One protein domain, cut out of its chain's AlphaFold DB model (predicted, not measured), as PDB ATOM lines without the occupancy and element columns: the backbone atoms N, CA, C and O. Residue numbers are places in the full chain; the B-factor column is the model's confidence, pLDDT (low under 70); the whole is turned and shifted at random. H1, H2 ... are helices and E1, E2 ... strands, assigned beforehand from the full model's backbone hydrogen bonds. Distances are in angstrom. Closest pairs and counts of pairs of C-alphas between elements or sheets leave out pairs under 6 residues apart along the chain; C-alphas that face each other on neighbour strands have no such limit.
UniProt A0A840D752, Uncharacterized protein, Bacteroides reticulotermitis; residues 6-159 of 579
ATOM      1  N   SER A   6      26.347 -29.930  10.042       72.00
ATOM      2  CA  SER A   6      25.473 -31.111  10.089       72.00
ATOM      3  C   SER A   6      24.993 -31.449  11.510       72.00
ATOM      4  O   SER A   6      23.801 -31.660  11.731       72.00
ATOM      5  N   HIS A   7      25.887 -31.415  12.503       75.44
ATOM      6  CA  HIS A   7      25.538 -31.699  13.896       75.44
ATOM      7  C   HIS A   7      24.627 -30.615  14.504       75.44
ATOM      8  O   HIS A   7      23.707 -30.926  15.260       75.44
ATOM      9  N   ILE A   8      24.832 -29.343  14.144       79.31
ATOM     10  CA  ILE A   8      23.964 -28.233  14.576       79.31
ATOM     11  C   ILE A   8      22.539 -28.414  14.035       79.31
ATOM     12  O   ILE A   8      21.568 -28.198  14.768       79.31
ATOM     13  N   TRP A   9      22.395 -28.844  12.780       81.94
ATOM     14  CA  TRP A   9      21.075 -29.022  12.172       81.94
ATOM     15  C   TRP A   9      20.339 -30.255  12.666       81.94
ATOM     16  O   TRP A   9      19.139 -30.171  12.912       81.94
ATOM     17  N   GLN A  10      21.046 -31.360  12.908       86.56
ATOM     18  CA  GLN A  10      20.454 -32.530  13.563       86.56
ATOM     19  C   GLN A  10      19.895 -32.170  14.941       86.56
ATOM     20  O   GLN A  10      18.760 -32.526  15.254       86.56
ATOM     21  N   ASN A  11      20.648 -31.401  15.731       88.56
ATOM     22  CA  ASN A  11      20.191 -30.951  17.042       88.56
ATOM     23  C   ASN A  11      19.003 -29.990  16.936       88.56
ATOM     24  O   ASN A  11      18.018 -30.164  17.648       88.56
ATOM     25  N   SER A  12      19.057 -29.007  16.032       89.44
ATOM     26  CA  SER A  12      17.944 -28.074  15.818       89.44
ATOM     27  C   SER A  12      16.666 -28.820  15.419       89.44
ATOM     28  O   SER A  12      15.601 -28.573  15.986       89.44
ATOM     29  N   LYS A  13      16.770 -29.780  14.489       90.56
ATOM     30  CA  LYS A  13      15.645 -30.619  14.066       90.56
ATOM     31  C   LYS A  13      15.097 -31.448  15.224       90.56
ATOM     32  O   LYS A  13      13.894 -31.434  15.448       90.56
ATOM     33  N   ALA A  14      15.967 -32.077  16.014       92.44
ATOM     34  CA  ALA A  14      15.559 -32.828  17.199       92.44
ATOM     35  C   ALA A  14      14.831 -31.951  18.234       92.44
ATOM     36  O   ALA A  14      13.880 -32.409  18.861       92.44
ATOM     37  N   VAL A  15      15.229 -30.684  18.396       93.81
ATOM     38  CA  VAL A  15      14.525 -29.724  19.262       93.81
ATOM     39  C   VAL A  15      13.123 -29.419  18.719       93.81
ATOM     40  O   VAL A  15      12.164 -29.476  19.488       93.81
ATOM     41  N   ARG A  16      12.975 -29.140  17.413       93.88
ATOM     42  CA  ARG A  16      11.651 -28.947  16.781       93.88
ATOM     43  C   ARG A  16      10.790 -30.197  16.922       93.88
ATOM     44  O   ARG A  16       9.650 -30.080  17.344       93.88
ATOM     45  N   ASP A  17      11.334 -31.379  16.651       93.69
ATOM     46  CA  ASP A  17      10.599 -32.646  16.756       93.69
ATOM     47  C   ASP A  17      10.175 -32.953  18.204       93.69
ATOM     48  O   ASP A  17       9.126 -33.551  18.427       93.69
ATOM     49  N   LEU A  18      10.955 -32.525  19.203       96.44
ATOM     50  CA  LEU A  18      10.625 -32.722  20.615       96.44
ATOM     51  C   LEU A  18       9.511 -31.783  21.100       96.44
ATOM     52  O   LEU A  18       8.617 -32.221  21.823       96.44
ATOM     53  N   TYR A  19       9.582 -30.495  20.750       96.62
ATOM     54  CA  TYR A  19       8.691 -29.467  21.307       96.62
ATOM     55  C   TYR A  19       7.547 -29.048  20.373       96.62
ATOM     56  O   TYR A  19       6.572 -28.465  20.840       96.62
ATOM     57  N   ASP A  20       7.645 -29.346  19.078       96.12
ATOM     58  CA  ASP A  20       6.657 -29.016  18.045       96.12
ATOM     59  C   ASP A  20       6.471 -30.152  17.003       96.12
ATOM     60  O   ASP A  20       6.523 -29.906  15.793       96.12
ATOM     61  N   PRO A  21       6.232 -31.412  17.430       94.62
ATOM     62  CA  PRO A  21       6.162 -32.571  16.526       94.62
ATOM     63  C   PRO A  21       5.035 -32.500  15.486       94.62
ATOM     64  O   PRO A  21       5.080 -33.201  14.477       94.62
ATOM     65  N   PHE A  22       4.010 -31.679  15.726       95.94
ATOM     66  CA  PHE A  22       2.810 -31.589  14.889       95.94
ATOM     67  C   PHE A  22       2.527 -30.166  14.387       95.94
ATOM     68  O   PHE A  22       1.461 -29.920  13.828       95.94
ATOM     69  N   GLY A  23       3.455 -29.220  14.571       94.50
ATOM     70  CA  GLY A  23       3.254 -27.829  14.152       94.50
ATOM     71  C   GLY A  23       3.444 -27.574  12.661       94.50
ATOM     72  O   GLY A  23       3.161 -26.471  12.202       94.50
ATOM     73  N   GLY A  24       3.959 -28.555  11.911       91.00
ATOM     74  CA  GLY A  24       4.209 -28.426  10.470       91.00
ATOM     75  C   GLY A  24       5.288 -27.399  10.099       91.00
ATOM     76  O   GLY A  24       5.388 -27.015   8.938       91.00
ATOM     77  N   ARG A  25       6.089 -26.926  11.064       92.50
ATOM     78  CA  ARG A  25       7.146 -25.930  10.835       92.50
ATOM     79  C   ARG A  25       8.401 -26.582  10.269       92.50
ATOM     80  O   ARG A  25       8.901 -27.518  10.881       92.50
ATOM     81  N   ALA A  26       8.936 -26.048   9.173       91.88
ATOM     82  CA  ALA A  26      10.230 -26.446   8.616       91.88
ATOM     83  C   ALA A  26      11.409 -25.819   9.383       91.88
ATOM     84  O   ALA A  26      11.290 -24.712   9.918       91.88
ATOM     85  N   ILE A  27      12.558 -26.500   9.404       92.00
ATOM     86  CA  ILE A  27      13.800 -25.991  10.001       92.00
ATOM     87  C   ILE A  27      14.912 -25.780   8.970       92.00
ATOM     88  O   ILE A  27      15.140 -26.616   8.105       92.00
ATOM     89  N   GLY A  28      15.651 -24.684   9.082       89.62
ATOM     90  CA  GLY A  28      16.691 -24.330   8.122       89.62
ATOM     91  C   GLY A  28      17.317 -22.978   8.432       89.62
ATOM     92  O   GLY A  28      17.010 -22.342   9.445       89.62
ATOM     93  N   SER A  29      18.201 -22.534   7.548       87.75
ATOM     94  CA  SER A  29      18.803 -21.202   7.589       87.75
ATOM     95  C   SER A  29      19.226 -20.766   6.198       87.75
ATOM     96  O   SER A  29      19.200 -21.560   5.258       87.75
ATOM     97  N   ARG A  30      19.721 -19.528   6.084       86.75
ATOM     98  CA  ARG A  30      20.512 -19.153   4.907       86.75
ATOM     99  C   ARG A  30      21.679 -20.119   4.681       86.75
ATOM    100  O   ARG A  30      22.148 -20.754   5.633       86.75
ATOM    101  N   GLU A  31      22.155 -20.150   3.447       84.19
ATOM    102  CA  GLU A  31      23.293 -20.931   2.952       84.19
ATOM    103  C   GLU A  31      23.087 -22.455   2.990       84.19
ATOM    104  O   GLU A  31      24.033 -23.219   2.822       84.19
ATOM    105  N   MET A  32      21.857 -22.935   3.207       87.94
ATOM    106  CA  MET A  32      21.529 -24.368   3.167       87.94
ATOM    107  C   MET A  32      21.233 -24.827   1.737       87.94
ATOM    108  O   MET A  32      20.127 -25.267   1.446       87.94
ATOM    109  N   LEU A  33      22.209 -24.674   0.842       88.31
ATOM    110  CA  LEU A  33      22.033 -24.855  -0.603       88.31
ATOM    111  C   LEU A  33      22.087 -26.311  -1.079       88.31
ATOM    112  O   LEU A  33      21.356 -26.678  -1.991       88.31
ATOM    113  N   ASP A  34      22.897 -27.147  -0.429       87.69
ATOM    114  CA  ASP A  34      23.078 -28.571  -0.749       87.69
ATOM    115  C   ASP A  34      22.695 -29.502   0.423       87.69
ATOM    116  O   ASP A  34      22.882 -30.725   0.372       87.69
ATOM    117  N   SER A  35      22.158 -28.913   1.499       87.25
ATOM    118  CA  SER A  35      21.910 -29.589   2.770       87.25
ATOM    119  C   SER A  35      20.945 -30.761   2.613       87.25
ATOM    120  O   SER A  35      19.878 -30.641   2.019       87.25
ATOM    121  N   LYS A  36      21.296 -31.899   3.220       88.19
ATOM    122  CA  LYS A  36      20.438 -33.099   3.285       88.19
ATOM    123  C   LYS A  36      19.641 -33.203   4.587       88.19
ATOM    124  O   LYS A  36      18.976 -34.207   4.829       88.19
ATOM    125  N   ILE A  37      19.776 -32.209   5.468       89.12
ATOM    126  CA  ILE A  37      19.157 -32.196   6.803       89.12
ATOM    127  C   ILE A  37      18.206 -31.010   6.958       89.12
ATOM    128  O   ILE A  37      17.169 -31.156   7.603       89.12
ATOM    129  N   ALA A  38      18.564 -29.849   6.400       90.31
ATOM    130  CA  ALA A  38      17.698 -28.680   6.420       90.31
ATOM    131  C   ALA A  38      16.445 -28.931   5.571       90.31
ATOM    132  O   ALA A  38      16.489 -29.613   4.554       90.31
ATOM    133  N   GLU A  39      15.331 -28.368   6.014       93.12
ATOM    134  CA  GLU A  39      14.014 -28.456   5.383       93.12
ATOM    135  C   GLU A  39      13.682 -27.171   4.595       93.12
ATOM    136  O   GLU A  39      12.658 -27.115   3.924       93.12
ATOM    137  N   PHE A  40      14.541 -26.145   4.664       93.31
ATOM    138  CA  PHE A  40      14.562 -24.982   3.770       93.31
ATOM    139  C   PHE A  40      15.970 -24.370   3.692       93.31
ATOM    140  O   PHE A  40      16.791 -24.575   4.597       93.31
ATOM    141  N   GLY A  41      16.225 -23.572   2.653       92.00
ATOM    142  CA  GLY A  41      17.493 -22.870   2.458       92.00
ATOM    143  C   GLY A  41      17.397 -21.598   1.613       92.00
ATOM    144  O   GLY A  41      16.337 -20.982   1.499       92.00
ATOM    145  N   GLY A  42      18.532 -21.209   1.032       89.81
ATOM    146  CA  GLY A  42      18.685 -20.050   0.147       89.81
ATOM    147  C   GLY A  42      19.762 -19.074   0.619       89.81
ATOM    148  O   GLY A  42      20.211 -19.134   1.762       89.81
ATOM    149  N   GLU A  43      20.209 -18.187  -0.260       86.88
ATOM    150  CA  GLU A  43      21.244 -17.190   0.046       86.88
ATOM    151  C   GLU A  43      20.638 -15.882   0.579       86.88
ATOM    152  O   GLU A  43      19.423 -15.727   0.723       86.88
ATOM    153  N   MET A  44      21.475 -14.901   0.922       84.44
ATOM    154  CA  MET A  44      20.986 -13.561   1.279       84.44
ATOM    155  C   MET A  44      20.366 -12.841   0.078       84.44
ATOM    156  O   MET A  44      19.204 -12.447   0.137       84.44
ATOM    157  N   LEU A  45      21.146 -12.652  -0.988       78.81
ATOM    158  CA  LEU A  45      20.797 -11.773  -2.110       78.81
ATOM    159  C   LEU A  45      20.455 -12.522  -3.395       78.81
ATOM    160  O   LEU A  45      19.758 -11.975  -4.249       78.81
ATOM    161  N   TYR A  46      20.975 -13.736  -3.538       86.31
ATOM    162  CA  TYR A  46      20.922 -14.476  -4.784       86.31
ATOM    163  C   TYR A  46      19.663 -15.320  -4.898       86.31
ATOM    164  O   TYR A  46      18.988 -15.642  -3.918       86.31
ATOM    165  N   ILE A  47      19.342 -15.649  -6.140       89.81
ATOM    166  CA  ILE A  47      18.222 -16.510  -6.477       89.81
ATOM    167  C   ILE A  47      18.751 -17.925  -6.624       89.81
ATOM    168  O   ILE A  47      19.611 -18.213  -7.463       89.81
ATOM    169  N   ASN A  48      18.193 -18.800  -5.801       92.31
ATOM    170  CA  ASN A  48      18.415 -20.233  -5.836       92.31
ATOM    171  C   ASN A  48      17.093 -20.914  -6.184       92.31
ATOM    172  O   ASN A  48      16.022 -20.486  -5.731       92.31
ATOM    173  N   LYS A  49      17.186 -21.972  -6.984       94.38
ATOM    174  CA  LYS A  49      16.084 -22.870  -7.297       94.38
ATOM    175  C   LYS A  49      16.385 -24.226  -6.674       94.38
ATOM    176  O   LYS A  49      17.536 -24.622  -6.534       94.38
ATOM    177  N   SER A  50      15.344 -24.950  -6.298       94.56
ATOM    178  CA  SER A  50      15.495 -26.348  -5.910       94.56
ATOM    179  C   SER A  50      14.269 -27.151  -6.315       94.56
ATOM    180  O   SER A  50      13.164 -26.606  -6.385       94.56
ATOM    181  N   SER A  51      14.471 -28.436  -6.597       93.19
ATOM    182  CA  SER A  51      13.394 -29.427  -6.703       93.19
ATOM    183  C   SER A  51      13.147 -30.187  -5.393       93.19
ATOM    184  O   SER A  51      12.164 -30.919  -5.282       93.19
ATOM    185  N   HIS A  52      14.028 -30.021  -4.400       91.25
ATOM    186  CA  HIS A  52      14.033 -30.792  -3.162       91.25
ATOM    187  C   HIS A  52      13.462 -30.032  -1.958       91.25
ATOM    188  O   HIS A  52      12.493 -30.493  -1.354       91.25
ATOM    189  N   ILE A  53      14.060 -28.891  -1.592       92.56
ATOM    190  CA  ILE A  53      13.638 -28.066  -0.447       92.56
ATOM    191  C   ILE A  53      13.318 -26.640  -0.898       92.56
ATOM    192  O   ILE A  53      13.925 -26.150  -1.845       92.56
ATOM    193  N   PRO A  54      12.398 -25.926  -0.232       93.19
ATOM    194  CA  PRO A  54      12.141 -24.528  -0.546       93.19
ATOM    195  C   PRO A  54      13.401 -23.671  -0.354       93.19
ATOM    196  O   PRO A  54      14.025 -23.685   0.710       93.19
ATOM    197  N   MET A  55      13.731 -22.892  -1.384       92.69
ATOM    198  CA  MET A  55      14.823 -21.920  -1.378       92.69
ATOM    199  C   MET A  55      14.265 -20.507  -1.479       92.69
ATOM    200  O   MET A  55      13.486 -20.223  -2.386       92.69
ATOM    201  N   PHE A  56      14.675 -19.602  -0.599       90.12
ATOM    202  CA  PHE A  56      14.289 -18.193  -0.677       90.12
ATOM    203  C   PHE A  56      15.476 -17.273  -0.418       90.12
ATOM    204  O   PHE A  56      16.325 -17.562   0.422       90.12
ATOM    205  N   ALA A  57      15.502 -16.123  -1.094       88.31
ATOM    206  CA  ALA A  57      16.454 -15.078  -0.745       88.31
ATOM    207  C   ALA A  57      16.089 -14.525   0.634       88.31
ATOM    208  O   ALA A  57      15.017 -13.949   0.834       88.31
ATOM    209  N   THR A  58      16.971 -14.710   1.606       87.06
ATOM    210  CA  THR A  58      16.710 -14.324   2.995       87.06
ATOM    211  C   THR A  58      16.748 -12.809   3.213       87.06
ATOM    212  O   THR A  58      16.254 -12.336   4.235       87.06
ATOM    213  N   GLU A  59      17.274 -12.038   2.252       86.19
ATOM    214  CA  GLU A  59      17.368 -10.578   2.297       86.19
ATOM    215  C   GLU A  59      17.436  -9.930   0.890       86.19
ATOM    216  O   GLU A  59      18.508  -9.517   0.441       86.19
ATOM    217  N   TYR A  60      16.316  -9.735   0.189       86.25
ATOM    218  CA  TYR A  60      16.352  -9.066  -1.119       86.25
ATOM    219  C   TYR A  60      16.324  -7.529  -1.031       86.25
ATOM    220  O   TYR A  60      15.699  -6.942  -0.140       86.25
ATOM    221  N   CYS A  61      16.987  -6.888  -2.007       86.69
ATOM    222  CA  CYS A  61      17.061  -5.439  -2.256       86.69
ATOM    223  C   CYS A  61      17.515  -4.599  -1.042       86.69
ATOM    224  O   CYS A  61      16.716  -4.183  -0.191       86.69
ATOM    225  N   ARG A  62      18.825  -4.318  -1.006       88.06
ATOM    226  CA  ARG A  62      19.523  -3.543   0.037       88.06
ATOM    227  C   ARG A  62      19.489  -2.032  -0.172       88.06
ATOM    228  O   ARG A  62      19.911  -1.319   0.735       88.06
ATOM    229  N   ASP A  63      19.005  -1.578  -1.318       90.44
ATOM    230  CA  ASP A  63      18.878  -0.177  -1.697       90.44
ATOM    231  C   ASP A  63      18.115   0.633  -0.649       90.44
ATOM    232  O   ASP A  63      17.312   0.106   0.127       90.44
ATOM    233  N   GLU A  64      18.416   1.919  -0.607       91.50
ATOM    234  CA  GLU A  64      17.999   2.872   0.404       91.50
ATOM    235  C   GLU A  64      17.485   4.133  -0.281       91.50
ATOM    236  O   GLU A  64      18.180   4.713  -1.109       91.50
ATOM    237  N   ALA A  65      16.287   4.579   0.094       93.12
ATOM    238  CA  ALA A  65      15.685   5.777  -0.481       93.12
ATOM    239  C   ALA A  65      14.933   6.565   0.577       93.12
ATOM    240  O   ALA A  65      14.022   6.032   1.213       93.12
ATOM    241  N   LEU A  66      15.288   7.833   0.759       92.19
ATOM    242  CA  LEU A  66      14.571   8.723   1.668       92.19
ATOM    243  C   LEU A  66      13.268   9.178   1.025       92.19
ATOM    244  O   LEU A  66      13.265   9.589  -0.135       92.19
ATOM    245  N   ARG A  67      12.171   9.127   1.785       93.94
ATOM    246  CA  ARG A  67      10.840   9.510   1.295       93.94
ATOM    247  C   ARG A  67      10.814  10.942   0.754       93.94
ATOM    248  O   ARG A  67      10.145  11.174  -0.240       93.94
ATOM    249  N   TRP A  68      11.595  11.839   1.361       92.56
ATOM    250  CA  TRP A  68      11.781  13.240   0.968       92.56
ATOM    251  C   TRP A  68      12.100  13.445  -0.527       92.56
ATOM    252  O   TRP A  68      11.698  14.446  -1.121       92.56
ATOM    253  N   TYR A  69      12.842  12.525  -1.150       93.69
ATOM    254  CA  TYR A  69      13.340  12.683  -2.516       93.69
ATOM    255  C   TYR A  69      12.488  11.911  -3.520       93.69
ATOM    256  O   TYR A  69      12.769  10.746  -3.787       93.69
ATOM    257  N   TRP A  70      11.476  12.558  -4.105       95.38
ATOM    258  CA  TRP A  70      10.641  11.944  -5.146       95.38
ATOM    259  C   TRP A  70      11.459  11.472  -6.351       95.38
ATOM    260  O   TRP A  70      11.491  10.286  -6.666       95.38
ATOM    261  N   ASP A  71      12.136  12.408  -7.008       94.31
ATOM    262  CA  ASP A  71      12.856  12.187  -8.256       94.31
ATOM    263  C   ASP A  71      13.873  13.316  -8.507       94.31
ATOM    264  O   ASP A  71      14.036  14.237  -7.700       94.31
ATOM    265  N   GLU A  72      14.567  13.257  -9.644       93.00
ATOM    266  CA  GLU A  72      15.541  14.282 -10.038       93.00
ATOM    267  C   GLU A  72      14.890  15.603 -10.490       93.00
ATOM    268  O   GLU A  72      15.580  16.609 -10.656       93.00
ATOM    269  N   LEU A  73      13.572  15.616 -10.710       91.50
ATOM    270  CA  LEU A  73      12.815  16.734 -11.284       91.50
ATOM    271  C   LEU A  73      12.032  17.530 -10.234       91.50
ATOM    272  O   LEU A  73      11.399  18.531 -10.577       91.50
ATOM    273  N   SER A  74      12.088  17.115  -8.971       91.69
ATOM    274  CA  SER A  74      11.241  17.631  -7.899       91.69
ATOM    275  C   SER A  74      12.064  18.138  -6.733       91.69
ATOM    276  O   SER A  74      12.953  17.446  -6.245       91.69
ATOM    277  N   TYR A  75      11.741  19.339  -6.246       88.00
ATOM    278  CA  TYR A  75      12.378  19.917  -5.064       88.00
ATOM    279  C   TYR A  75      12.283  18.954  -3.860       88.00
ATOM    280  O   TYR A  75      11.199  18.423  -3.602       88.00
ATOM    281  N   PRO A  76      13.380  18.737  -3.106       89.25
ATOM    282  CA  PRO A  76      14.658  19.470  -3.121       89.25
ATOM    283  C   PRO A  76      15.707  18.999  -4.138       89.25
ATOM    284  O   PRO A  76      16.838  19.467  -4.070       89.25
ATOM    285  N   TYR A  77      15.329  18.148  -5.087       89.06
ATOM    286  CA  TYR A  77      16.166  17.542  -6.122       89.06
ATOM    287  C   TYR A  77      17.224  16.607  -5.545       89.06
ATOM    288  O   TYR A  77      18.121  17.002  -4.803       89.06
ATOM    289  N   HIS A  78      17.147  15.343  -5.938       88.88
ATOM    290  CA  HIS A  78      18.154  14.350  -5.601       88.88
ATOM    291  C   HIS A  78      18.484  13.555  -6.849       88.88
ATOM    292  O   HIS A  78      17.623  12.877  -7.413       88.88
ATOM    293  N   LYS A  79      19.732  13.688  -7.296       90.38
ATOM    294  CA  LYS A  79      20.251  12.875  -8.389       90.38
ATOM    295  C   LYS A  79      20.441  11.450  -7.883       90.38
ATOM    296  O   LYS A  79      21.069  11.267  -6.841       90.38
ATOM    297  N   ASP A  80      19.970  10.463  -8.636       89.75
ATOM    298  CA  ASP A  80      20.145   9.062  -8.261       89.75
ATOM    299  C   ASP A  80      21.629   8.742  -8.004       89.75
ATOM    300  O   ASP A  80      22.532   9.190  -8.720       89.75
ATOM    301  N   GLY A  81      21.891   8.026  -6.914       87.25
ATOM    302  CA  GLY A  81      23.231   7.709  -6.432       87.25
ATOM    303  C   GLY A  81      23.965   8.835  -5.696       87.25
ATOM    304  O   GLY A  81      25.046   8.592  -5.152       87.25
ATOM    305  N   ALA A  82      23.421  10.055  -5.622       84.69
ATOM    306  CA  ALA A  82      24.073  11.161  -4.920       84.69
ATOM    307  C   ALA A  82      24.088  10.937  -3.403       84.69
ATOM    308  O   ALA A  82      23.036  10.862  -2.774       84.69
ATOM    309  N   GLY A  83      25.282  10.841  -2.810       75.06
ATOM    310  CA  GLY A  83      25.458  10.930  -1.363       75.06
ATOM    311  C   GLY A  83      26.784  10.433  -0.819       75.06
ATOM    312  O   GLY A  83      27.833  10.632  -1.433       75.06
ATOM    313  N   SER A  84      26.742   9.847   0.381       66.31
ATOM    314  CA  SER A  84      27.926   9.347   1.090       66.31
ATOM    315  C   SER A  84      28.791   8.422   0.214       66.31
ATOM    316  O   SER A  84      28.288   7.731  -0.666       66.31
ATOM    317  N   ARG A  85      30.107   8.404   0.474       66.88
ATOM    318  CA  ARG A  85      31.082   7.437  -0.083       66.88
ATOM    319  C   ARG A  85      31.580   6.454   0.981       66.88
ATOM    320  O   ARG A  85      32.713   5.968   0.925       66.88
ATOM    321  N   TYR A  86      30.787   6.260   2.029       64.69
ATOM    322  CA  TYR A  86      31.123   5.385   3.137       64.69
ATOM    323  C   TYR A  86      29.916   4.564   3.583       64.69
ATOM    324  O   TYR A  86      28.794   5.054   3.693       64.69
ATOM    325  N   TYR A  87      30.194   3.308   3.910       70.44
ATOM    326  CA  TYR A  87      29.311   2.430   4.664       70.44
ATOM    327  C   TYR A  87      29.586   2.599   6.154       70.44
ATOM    328  O   TYR A  87      30.756   2.613   6.556       70.44
ATOM    329  N   ARG A  88      28.533   2.660   6.978       71.00
ATOM    330  CA  ARG A  88      28.660   2.704   8.438       71.00
ATOM    331  C   ARG A  88      27.787   1.649   9.106       71.00
ATOM    332  O   ARG A  88      26.610   1.501   8.785       71.00
ATOM    333  N   SER A  89      28.362   0.938  10.074       68.81
ATOM    334  CA  SER A  89      27.641  -0.008  10.921       68.81
ATOM    335  C   SER A  89      27.604   0.489  12.359       68.81
ATOM    336  O   SER A  89      28.633   0.522  13.031       68.81
ATOM    337  N   VAL A  90      26.413   0.814  12.864       64.44
ATOM    338  CA  VAL A  90      26.206   1.050  14.308       64.44
ATOM    339  C   VAL A  90      26.350  -0.221  15.136       64.44
ATOM    340  O   VAL A  90      26.672  -0.139  16.313       64.44
ATOM    341  N   VAL A  91      26.160  -1.393  14.523       67.88
ATOM    342  CA  VAL A  91      26.258  -2.688  15.213       67.88
ATOM    343  C   VAL A  91      27.717  -3.098  15.403       67.88
ATOM    344  O   VAL A  91      28.106  -3.523  16.482       67.88
ATOM    345  N   ALA A  92      28.532  -2.962  14.355       66.94
ATOM    346  CA  ALA A  92      29.941  -3.359  14.383       66.94
ATOM    347  C   ALA A  92      30.893  -2.207  14.757       66.94
ATOM    348  O   ALA A  92      32.097  -2.422  14.857       66.94
ATOM    349  N   GLY A  93      30.377  -0.981  14.897       70.38
ATOM    350  CA  GLY A  93      31.169   0.216  15.195       70.38
ATOM    351  C   GLY A  93      32.183   0.595  14.109       70.38
ATOM    352  O   GLY A  93      33.094   1.373  14.374       70.38
ATOM    353  N   ASN A  94      32.064   0.039  12.898       74.81
ATOM    354  CA  ASN A  94      33.039   0.209  11.824       74.81
ATOM    355  C   ASN A  94      32.506   1.072  10.668       74.81
ATOM    356  O   ASN A  94      31.299   1.208  10.444       74.81
ATOM    357  N   GLN A  95      33.445   1.664   9.930       73.06
ATOM    358  CA  GLN A  95      33.199   2.439   8.720       73.06
ATOM    359  C   GLN A  95      34.134   1.948   7.615       73.06
ATOM    360  O   GLN A  95      35.313   1.697   7.866       73.06
ATOM    361  N   LYS A  96      33.612   1.799   6.397       75.81
ATOM    362  CA  LYS A  96      34.391   1.404   5.217       75.81
ATOM    363  C   LYS A  96      34.195   2.434   4.111       75.81
ATOM    364  O   LYS A  96      33.061   2.824   3.843       75.81
ATOM    365  N   ASN A  97      35.283   2.841   3.462       76.31
ATOM    366  CA  ASN A  97      35.233   3.690   2.272       76.31
ATOM    367  C   ASN A  97      34.937   2.807   1.059       76.31
ATOM    368  O   ASN A  97      35.837   2.158   0.529       76.31
ATOM    369  N   ILE A  98      33.668   2.750   0.674       73.06
ATOM    370  CA  ILE A  98      33.180   2.021  -0.496       73.06
ATOM    371  C   ILE A  98      32.222   2.933  -1.255       73.06
ATOM    372  O   ILE A  98      31.551   3.766  -0.643       73.06
ATOM    373  N   ASP A  99      32.159   2.790  -2.574       75.62
ATOM    374  CA  ASP A  99      31.155   3.498  -3.363       75.62
ATOM    375  C   ASP A  99      29.761   2.987  -2.981       75.62
ATOM    376  O   ASP A  99      29.445   1.813  -3.163       75.62
ATOM    377  N   THR A 100      28.947   3.861  -2.388       77.94
ATOM    378  CA  THR A 100      27.567   3.548  -1.997       77.94
ATOM    379  C   THR A 100      26.531   4.157  -2.932       77.94
ATOM    380  O   THR A 100      25.340   4.008  -2.665       77.94
ATOM    381  N   SER A 101      26.953   4.801  -4.029       82.75
ATOM    382  CA  SER A 101      26.026   5.332  -5.034       82.75
ATOM    383  C   SER A 101      25.032   4.291  -5.569       82.75
ATOM    384  O   SER A 101      23.861   4.643  -5.685       82.75
ATOM    385  N   PRO A 102      25.378   2.996  -5.747       81.62
ATOM    386  CA  PRO A 102      24.419   2.005  -6.244       81.62
ATOM    387  C   PRO A 102      23.237   1.740  -5.302       81.62
ATOM    388  O   PRO A 102      22.197   1.273  -5.747       81.62
ATOM    389  N   TYR A 103      23.378   2.052  -4.009       82.88
ATOM    390  CA  TYR A 103      22.331   1.838  -3.008       82.88
ATOM    391  C   TYR A 103      21.540   3.094  -2.678       82.88
ATOM    392  O   TYR A 103      20.559   2.998  -1.952       82.88
ATOM    393  N   ASN A 104      21.983   4.271  -3.111       88.19
ATOM    394  CA  ASN A 104      21.436   5.530  -2.629       88.19
ATOM    395  C   ASN A 104      20.481   6.128  -3.661       88.19
ATOM    396  O   ASN A 104      20.897   6.851  -4.559       88.19
ATOM    397  N   ARG A 105      19.204   5.789  -3.521       92.38
ATOM    398  CA  ARG A 105      18.161   6.005  -4.521       92.38
ATOM    399  C   ARG A 105      17.260   7.194  -4.165       92.38
ATOM    400  O   ARG A 105      17.058   7.494  -2.985       92.38
ATOM    401  N   ASN A 106      16.656   7.822  -5.174       94.38
ATOM    402  CA  ASN A 106      15.417   8.593  -4.992       94.38
ATOM    403  C   ASN A 106      14.197   7.644  -5.071       94.38
ATOM    404  O   ASN A 106      14.364   6.436  -5.257       94.38
ATOM    405  N   GLN A 107      12.970   8.132  -4.856       96.12
ATOM    406  CA  GLN A 107      11.787   7.258  -4.845       96.12
ATOM    407  C   GLN A 107      11.525   6.611  -6.211       96.12
ATOM    408  O   GLN A 107      11.231   5.417  -6.247       96.12
ATOM    409  N   ASP A 108      11.696   7.347  -7.312       96.56
ATOM    410  CA  ASP A 108      11.550   6.828  -8.679       96.56
ATOM    411  C   ASP A 108      12.505   5.648  -8.948       96.56
ATOM    412  O   ASP A 108      12.080   4.562  -9.361       96.56
ATOM    413  N   SER A 109      13.803   5.815  -8.683       95.50
ATOM    414  CA  SER A 109      14.788   4.756  -8.928       95.50
ATOM    415  C   SER A 109      14.648   3.586  -7.949       95.50
ATOM    416  O   SER A 109      14.832   2.434  -8.343       95.50
ATOM    417  N   PHE A 110      14.248   3.842  -6.699       96.19
ATOM    418  CA  PHE A 110      13.963   2.793  -5.716       96.19
ATOM    419  C   PHE A 110      12.729   1.968  -6.078       96.19
ATOM    420  O   PHE A 110      12.732   0.746  -5.925       96.19
ATOM    421  N   PHE A 111      11.686   2.622  -6.592       97.44
ATOM    422  CA  PHE A 111      10.496   1.973  -7.127       97.44
ATOM    423  C   PHE A 111      10.864   1.037  -8.282       97.44
ATOM    424  O   PHE A 111      10.520  -0.145  -8.247       97.44
ATOM    425  N   LYS A 112      11.628   1.537  -9.263       96.44
ATOM    426  CA  LYS A 112      12.115   0.740 -10.397       96.44
ATOM    427  C   LYS A 112      12.952  -0.453  -9.941       96.44
ATOM    428  O   LYS A 112      12.722  -1.571 -10.403       96.44
ATOM    429  N   GLU A 113      13.892  -0.231  -9.026       93.56
ATOM    430  CA  GLU A 113      14.756  -1.282  -8.489       93.56
ATOM    431  C   GLU A 113      13.940  -2.376  -7.796       93.56
ATOM    432  O   GLU A 113      14.131  -3.554  -8.073       93.56
ATOM    433  N   LEU A 114      12.970  -2.015  -6.951       93.75
ATOM    434  CA  LEU A 114      12.133  -2.991  -6.255       93.75
ATOM    435  C   LEU A 114      11.277  -3.834  -7.197       93.75
ATOM    436  O   LEU A 114      11.174  -5.043  -6.992       93.75
ATOM    437  N   VAL A 115      10.688  -3.220  -8.226       94.75
ATOM    438  CA  VAL A 115       9.922  -3.959  -9.240       94.75
ATOM    439  C   VAL A 115      10.836  -4.900 -10.024       94.75
ATOM    440  O   VAL A 115      10.491  -6.063 -10.226       94.75
ATOM    441  N   THR A 116      12.027  -4.428 -10.395       92.06
ATOM    442  CA  THR A 116      13.026  -5.226 -11.118       92.06
ATOM    443  C   THR A 116      13.485  -6.423 -10.284       92.06
ATOM    444  O   THR A 116      13.438  -7.557 -10.749       92.06
ATOM    445  N   ARG A 117      13.857  -6.199  -9.020       90.06
ATOM    446  CA  ARG A 117      14.304  -7.272  -8.122       90.06
ATOM    447  C   ARG A 117      13.191  -8.249  -7.793       90.06
ATOM    448  O   ARG A 117      13.456  -9.438  -7.699       90.06
ATOM    449  N   TRP A 118      11.951  -7.782  -7.642       90.94
ATOM    450  CA  TRP A 118      10.818  -8.688  -7.465       90.94
ATOM    451  C   TRP A 118      10.583  -9.564  -8.699       90.94
ATOM    452  O   TRP A 118      10.314 -10.759  -8.561       90.94
ATOM    453  N   TRP A 119      10.716  -8.990  -9.900       91.12
ATOM    454  CA  TRP A 119      10.559  -9.732 -11.146       91.12
ATOM    455  C   TRP A 119      11.522 -10.912 -11.237       91.12
ATOM    456  O   TRP A 119      11.077 -11.991 -11.623       91.12
ATOM    457  N   ASP A 120      12.778 -10.739 -10.808       88.50
ATOM    458  CA  ASP A 120      13.783 -11.805 -10.805       88.50
ATOM    459  C   ASP A 120      13.290 -13.058 -10.037       88.50
ATOM    460  O   ASP A 120      13.488 -14.179 -10.504       88.50
ATOM    461  N   TYR A 121      12.557 -12.893  -8.924       89.25
ATOM    462  CA  TYR A 121      11.912 -14.004  -8.199       89.25
ATOM    463  C   TYR A 121      10.657 -14.512  -8.898       89.25
ATOM    464  O   TYR A 121      10.432 -15.717  -9.020       89.25
ATOM    465  N   PHE A 122       9.809 -13.584  -9.341       90.38
ATOM    466  CA  PHE A 122       8.500 -13.913  -9.883       90.38
ATOM    467  C   PHE A 122       8.609 -14.833 -11.103       90.38
ATOM    468  O   PHE A 122       7.798 -15.742 -11.259       90.38
ATOM    469  N   ARG A 123       9.623 -14.664 -11.952       90.38
ATOM    470  CA  ARG A 123       9.814 -15.496 -13.153       90.38
ATOM    471  C   ARG A 123      10.263 -16.942 -12.886       90.38
ATOM    472  O   ARG A 123      10.105 -17.771 -13.777       90.38
ATOM    473  N   VAL A 124      10.769 -17.255 -11.689       92.56
ATOM    474  CA  VAL A 124      11.233 -18.607 -11.293       92.56
ATOM    475  C   VAL A 124      10.409 -19.225 -10.153       92.56
ATOM    476  O   VAL A 124      10.834 -20.186  -9.514       92.56
ATOM    477  N   ARG A 125       9.236 -18.656  -9.865       93.50
ATOM    478  CA  ARG A 125       8.322 -19.095  -8.800       93.50
ATOM    479  C   ARG A 125       7.652 -20.454  -9.108       93.50
ATOM    480  O   ARG A 125       7.765 -20.944 -10.236       93.50
ATOM    481  N   PRO A 126       6.898 -21.055  -8.162       94.12
ATOM    482  CA  PRO A 126       6.115 -22.264  -8.431       94.12
ATOM    483  C   PRO A 126       5.248 -22.152  -9.697       94.12
ATOM    484  O   PRO A 126       4.676 -21.104  -9.984       94.12
ATOM    485  N   GLY A 127       5.193 -23.227 -10.487       93.38
ATOM    486  CA  GLY A 127       4.522 -23.245 -11.794       93.38
ATOM    487  C   GLY A 127       5.414 -22.884 -12.987       93.38
ATOM    488  O   GLY A 127       4.974 -23.032 -14.129       93.38
ATOM    489  N   MET A 128       6.666 -22.471 -12.751       94.19
ATOM    490  CA  MET A 128       7.640 -22.112 -13.795       94.19
ATOM    491  C   MET A 128       8.703 -23.190 -14.075       94.19
ATOM    492  O   MET A 128       9.718 -22.904 -14.702       94.19
ATOM    493  N   GLY A 129       8.484 -24.428 -13.636       93.69
ATOM    494  CA  GLY A 129       9.409 -25.553 -13.811       93.69
ATOM    495  C   GLY A 129       9.345 -26.530 -12.640       93.69
ATOM    496  O   GLY A 129       8.559 -26.332 -11.710       93.69
ATOM    497  N   LYS A 130      10.160 -27.591 -12.688       93.31
ATOM    498  CA  LYS A 130      10.332 -28.526 -11.562       93.31
ATOM    499  C   LYS A 130      11.224 -27.954 -10.463       93.31
ATOM    500  O   LYS A 130      10.917 -28.135  -9.288       93.31
ATOM    501  N   ARG A 131      12.305 -27.260 -10.833       94.69
ATOM    502  CA  ARG A 131      13.119 -26.483  -9.892       94.69
ATOM    503  C   ARG A 131      12.536 -25.082  -9.817       94.69
ATOM    504  O   ARG A 131      12.220 -24.492 -10.848       94.69
ATOM    505  N   VAL A 132      12.364 -24.547  -8.611       94.81
ATOM    506  CA  VAL A 132      11.747 -23.226  -8.405       94.81
ATOM    507  C   VAL A 132      12.376 -22.489  -7.231       94.81
ATOM    508  O   VAL A 132      12.924 -23.107  -6.318       94.81
ATOM    509  N   SER A 133      12.268 -21.163  -7.237       93.62
ATOM    510  CA  SER A 133      12.494 -20.344  -6.048       93.62
ATOM    511  C   SER A 133      11.181 -20.168  -5.288       93.62
ATOM    512  O   SER A 133      10.125 -19.952  -5.877       93.62
ATOM    513  N   SER A 134      11.246 -20.228  -3.962       91.69
ATOM    514  CA  SER A 134      10.120 -19.993  -3.050       91.69
ATOM    515  C   SER A 134       9.941 -18.513  -2.681       91.69
ATOM    516  O   SER A 134       9.093 -18.193  -1.853       91.69
ATOM    517  N   GLY A 135      10.710 -17.606  -3.296       88.62
ATOM    518  CA  GLY A 135      10.542 -16.156  -3.178       88.62
ATOM    519  C   GLY A 135      11.701 -15.454  -2.471       88.62
ATOM    520  O   GLY A 135      12.829 -15.944  -2.432       88.62
ATOM    521  N   GLY A 136      11.423 -14.271  -1.921       87.75
ATOM    522  CA  GLY A 136      12.420 -13.446  -1.250       87.75
ATOM    523  C   GLY A 136      11.834 -12.651  -0.090       87.75
ATOM    524  O   GLY A 136      10.725 -12.122  -0.167       87.75
ATOM    525  N   LEU A 137      12.602 -12.534   0.989       87.62
ATOM    526  CA  LEU A 137      12.278 -11.718   2.152       87.62
ATOM    527  C   LEU A 137      12.885 -10.330   1.969       87.62
ATOM    528  O   LEU A 137      14.102 -10.187   1.849       87.62
ATOM    529  N   LYS A 138      12.052  -9.285   1.938       87.62
ATOM    530  CA  LYS A 138      12.561  -7.909   1.887       87.62
ATOM    531  C   LYS A 138      13.376  -7.675   3.150       87.62
ATOM    532  O   LYS A 138      12.861  -7.854   4.251       87.62
ATOM    533  N   ILE A 139      14.617  -7.217   2.991       86.38
ATOM    534  CA  ILE A 139      15.542  -7.058   4.119       86.38
ATOM    535  C   ILE A 139      14.951  -6.245   5.280       86.38
ATOM    536  O   ILE A 139      15.226  -6.534   6.443       86.38
ATOM    537  N   GLN A 140      14.151  -5.219   4.973       88.75
ATOM    538  CA  GLN A 140      13.457  -4.387   5.953       88.75
ATOM    539  C   GLN A 140      12.137  -3.879   5.387       88.75
ATOM    540  O   GLN A 140      12.081  -3.389   4.261       88.75
ATOM    541  N   PHE A 141      11.081  -3.945   6.196       91.81
ATOM    542  CA  PHE A 141       9.788  -3.373   5.826       91.81
ATOM    543  C   PHE A 141       9.716  -1.866   6.106       91.81
ATOM    544  O   PHE A 141       9.206  -1.107   5.286       91.81
ATOM    545  N   HIS A 142      10.275  -1.429   7.235       93.19
ATOM    546  CA  HIS A 142      10.340  -0.031   7.665       93.19
ATOM    547  C   HIS A 142      11.795   0.392   7.877       93.19
ATOM    548  O   HIS A 142      12.670  -0.458   8.044       93.19
ATOM    549  N   GLU A 143      12.054   1.694   7.870       92.62
ATOM    550  CA  GLU A 143      13.386   2.237   8.150       92.62
ATOM    551  C   GLU A 143      13.780   2.021   9.610       92.62
ATOM    552  O   GLU A 143      12.949   2.107  10.518       92.62
ATOM    553  N   VAL A 144      15.060   1.737   9.845       88.44
ATOM    554  CA  VAL A 144      15.556   1.377  11.177       88.44
ATOM    555  C   VAL A 144      16.918   1.990  11.460       88.44
ATOM    556  O   VAL A 144      17.733   2.224  10.565       88.44
ATOM    557  N   ASN A 145      17.217   2.145  12.746       86.19
ATOM    558  CA  ASN A 145      18.538   2.532  13.227       86.19
ATOM    559  C   ASN A 145      19.501   1.323  13.236       86.19
ATOM    560  O   ASN A 145      19.860   0.795  14.286       86.19
ATOM    561  N   SER A 146      19.850   0.829  12.044       83.19
ATOM    562  CA  SER A 146      20.834  -0.246  11.824       83.19
ATOM    563  C   SER A 146      22.000   0.271  10.975       83.19
ATOM    564  O   SER A 146      22.190   1.473  10.913       83.19
ATOM    565  N   HIS A 147      22.794  -0.588  10.327       79.12
ATOM    566  CA  HIS A 147      23.806  -0.136   9.360       79.12
ATOM    567  C   HIS A 147      23.161   0.619   8.186       79.12
ATOM    568  O   HIS A 147      22.054   0.266   7.811       79.12
ATOM    569  N   TRP A 148      23.829   1.588   7.563       80.81
ATOM    570  CA  TRP A 148      23.260   2.346   6.435       80.81
ATOM    571  C   TRP A 148      24.286   2.640   5.345       80.81
ATOM    572  O   TRP A 148      25.506   2.584   5.555       80.81
ATOM    573  N   ARG A 149      23.751   2.943   4.165       76.81
ATOM    574  CA  ARG A 149      24.442   3.316   2.934       76.81
ATOM    575  C   ARG A 149      23.721   4.547   2.389       76.81
ATOM    576  O   ARG A 149      22.584   4.460   1.939       76.81
ATOM    577  N   GLY A 150      24.357   5.710   2.470       71.56
ATOM    578  CA  GLY A 150      23.769   6.958   1.977       71.56
ATOM    579  C   GLY A 150      23.916   8.126   2.943       71.56
ATOM    580  O   GLY A 150      24.805   8.130   3.792       71.56
ATOM    581  N   GLU A 151      23.082   9.145   2.744       75.50
ATOM    582  CA  GLU A 151      23.228  10.468   3.373       75.50
ATOM    583  C   GLU A 151      22.632  10.575   4.781       75.50
ATOM    584  O   GLU A 151      23.059  11.438   5.546       75.50
ATOM    585  N   GLU A 152      21.706   9.685   5.150       81.81
ATOM    586  CA  GLU A 152      21.099   9.686   6.484       81.81
ATOM    587  C   GLU A 152      21.953   8.994   7.540       81.81
ATOM    588  O   GLU A 152      22.851   8.219   7.238       81.81
ATOM    589  N   CYS A 153      21.622   9.228   8.810       81.25
ATOM    590  CA  CYS A 153      22.225   8.554   9.962       81.25
ATOM    591  C   CYS A 153      21.520   7.243  10.370       81.25
ATOM    592  O   CYS A 153      21.748   6.737  11.468       81.25
ATOM    593  N   TYR A 154      20.647   6.708   9.516       86.12
ATOM    594  CA  TYR A 154      19.876   5.483   9.729       86.12
ATOM    595  C   TYR A 154      19.568   4.814   8.385       86.12
ATOM    596  O   TYR A 154      19.751   5.403   7.320       86.12
ATOM    597  N   ARG A 155      19.120   3.557   8.427       89.12
ATOM    598  CA  ARG A 155      18.925   2.741   7.230       89.12
ATOM    599  C   ARG A 155      17.579   2.998   6.574       89.12
ATOM    600  O   ARG A 155      16.547   2.841   7.229       89.12
ATOM    601  N   ARG A 156      17.583   3.268   5.265       92.19
ATOM    602  CA  ARG A 156      16.375   3.638   4.502       92.19
ATOM    603  C   ARG A 156      15.864   2.573   3.523       92.19
ATOM    604  O   ARG A 156      15.209   2.904   2.536       92.19
ATOM    605  N   SER A 157      16.143   1.292   3.781       93.62
ATOM    606  CA  SER A 157      15.733   0.188   2.888       93.62
ATOM    607  C   SER A 157      14.253  -0.200   2.986       93.62
ATOM    608  O   SER A 157      13.784  -1.013   2.185       93.62
ATOM    609  N   GLY A 158      13.525   0.345   3.965       94.81
ATOM    610  CA  GLY A 158      12.098   0.096   4.156       94.81
ATOM    611  C   GLY A 158      11.237   0.640   3.018       94.81
ATOM    612  O   GLY A 158      11.571   1.659   2.413       94.81
ATOM    613  N   VAL A 159      10.103  -0.016   2.765       96.25
ATOM    614  CA  VAL A 159       9.041   0.468   1.859       96.25
ATOM    615  C   VAL A 159       8.078   1.438   2.551       96.25
ATOM    616  O   VAL A 159       7.273   2.097   1.902       96.25
TER     617      VAL A 159
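Overview. This is residues 6 to 159 of the 579 residues of an uncharacterized protein of Bacteroides reticulotermitis (UniProt A0A840D752). Little regular structure is present: a loose run of loops has a small two-strand ribbon, E1 beside E2, near its middle, with H2 alongside it and H1 at one far end. The 154 printed residues hold H1, E1, H2, E2 in that order; the class is mostly helix, though named elements hold only 37 residues. The whole is loose, with a radius of gyration of the C-alphas of 18.9 A and spans of 57 by 39 by 26 A.

Along the chain. H1, residues 6 to 19, begins at C-alpha 6 (25.473, -31.111, 10.089) and is 20.3 A long. E1 is residues 57 to 60. H2, residues 107 to 122, is 22.0 A long. E2, residues 136 to 138, ends at C-alpha 138 (12.561, -7.909, 1.887).

Arrangement. E1 and E2 are parallel neighbours at 45 degrees; N 60 and O 137 are 2.8 A apart, within hydrogen-bond range. E1, H2, E2 form a strand-helix-strand unit, two parallel strands with a helix between, its crossover right-handed. The closest C-alphas of H2 and E2, Tyr 121 and Gly 136, are 7.0 A apart. H1 is apart from H2 and E2. Every O i to N i+4 pair is within range in H1, 11 of 12 in H2.

Size, cuts and confidence. The C-alphas farthest apart, Leu 18 and Leu 73, are 58.9 A apart. The printed part has no cut; its three links are long. Residues 84 to 86 and 89 to 92 have pLDDT under 70.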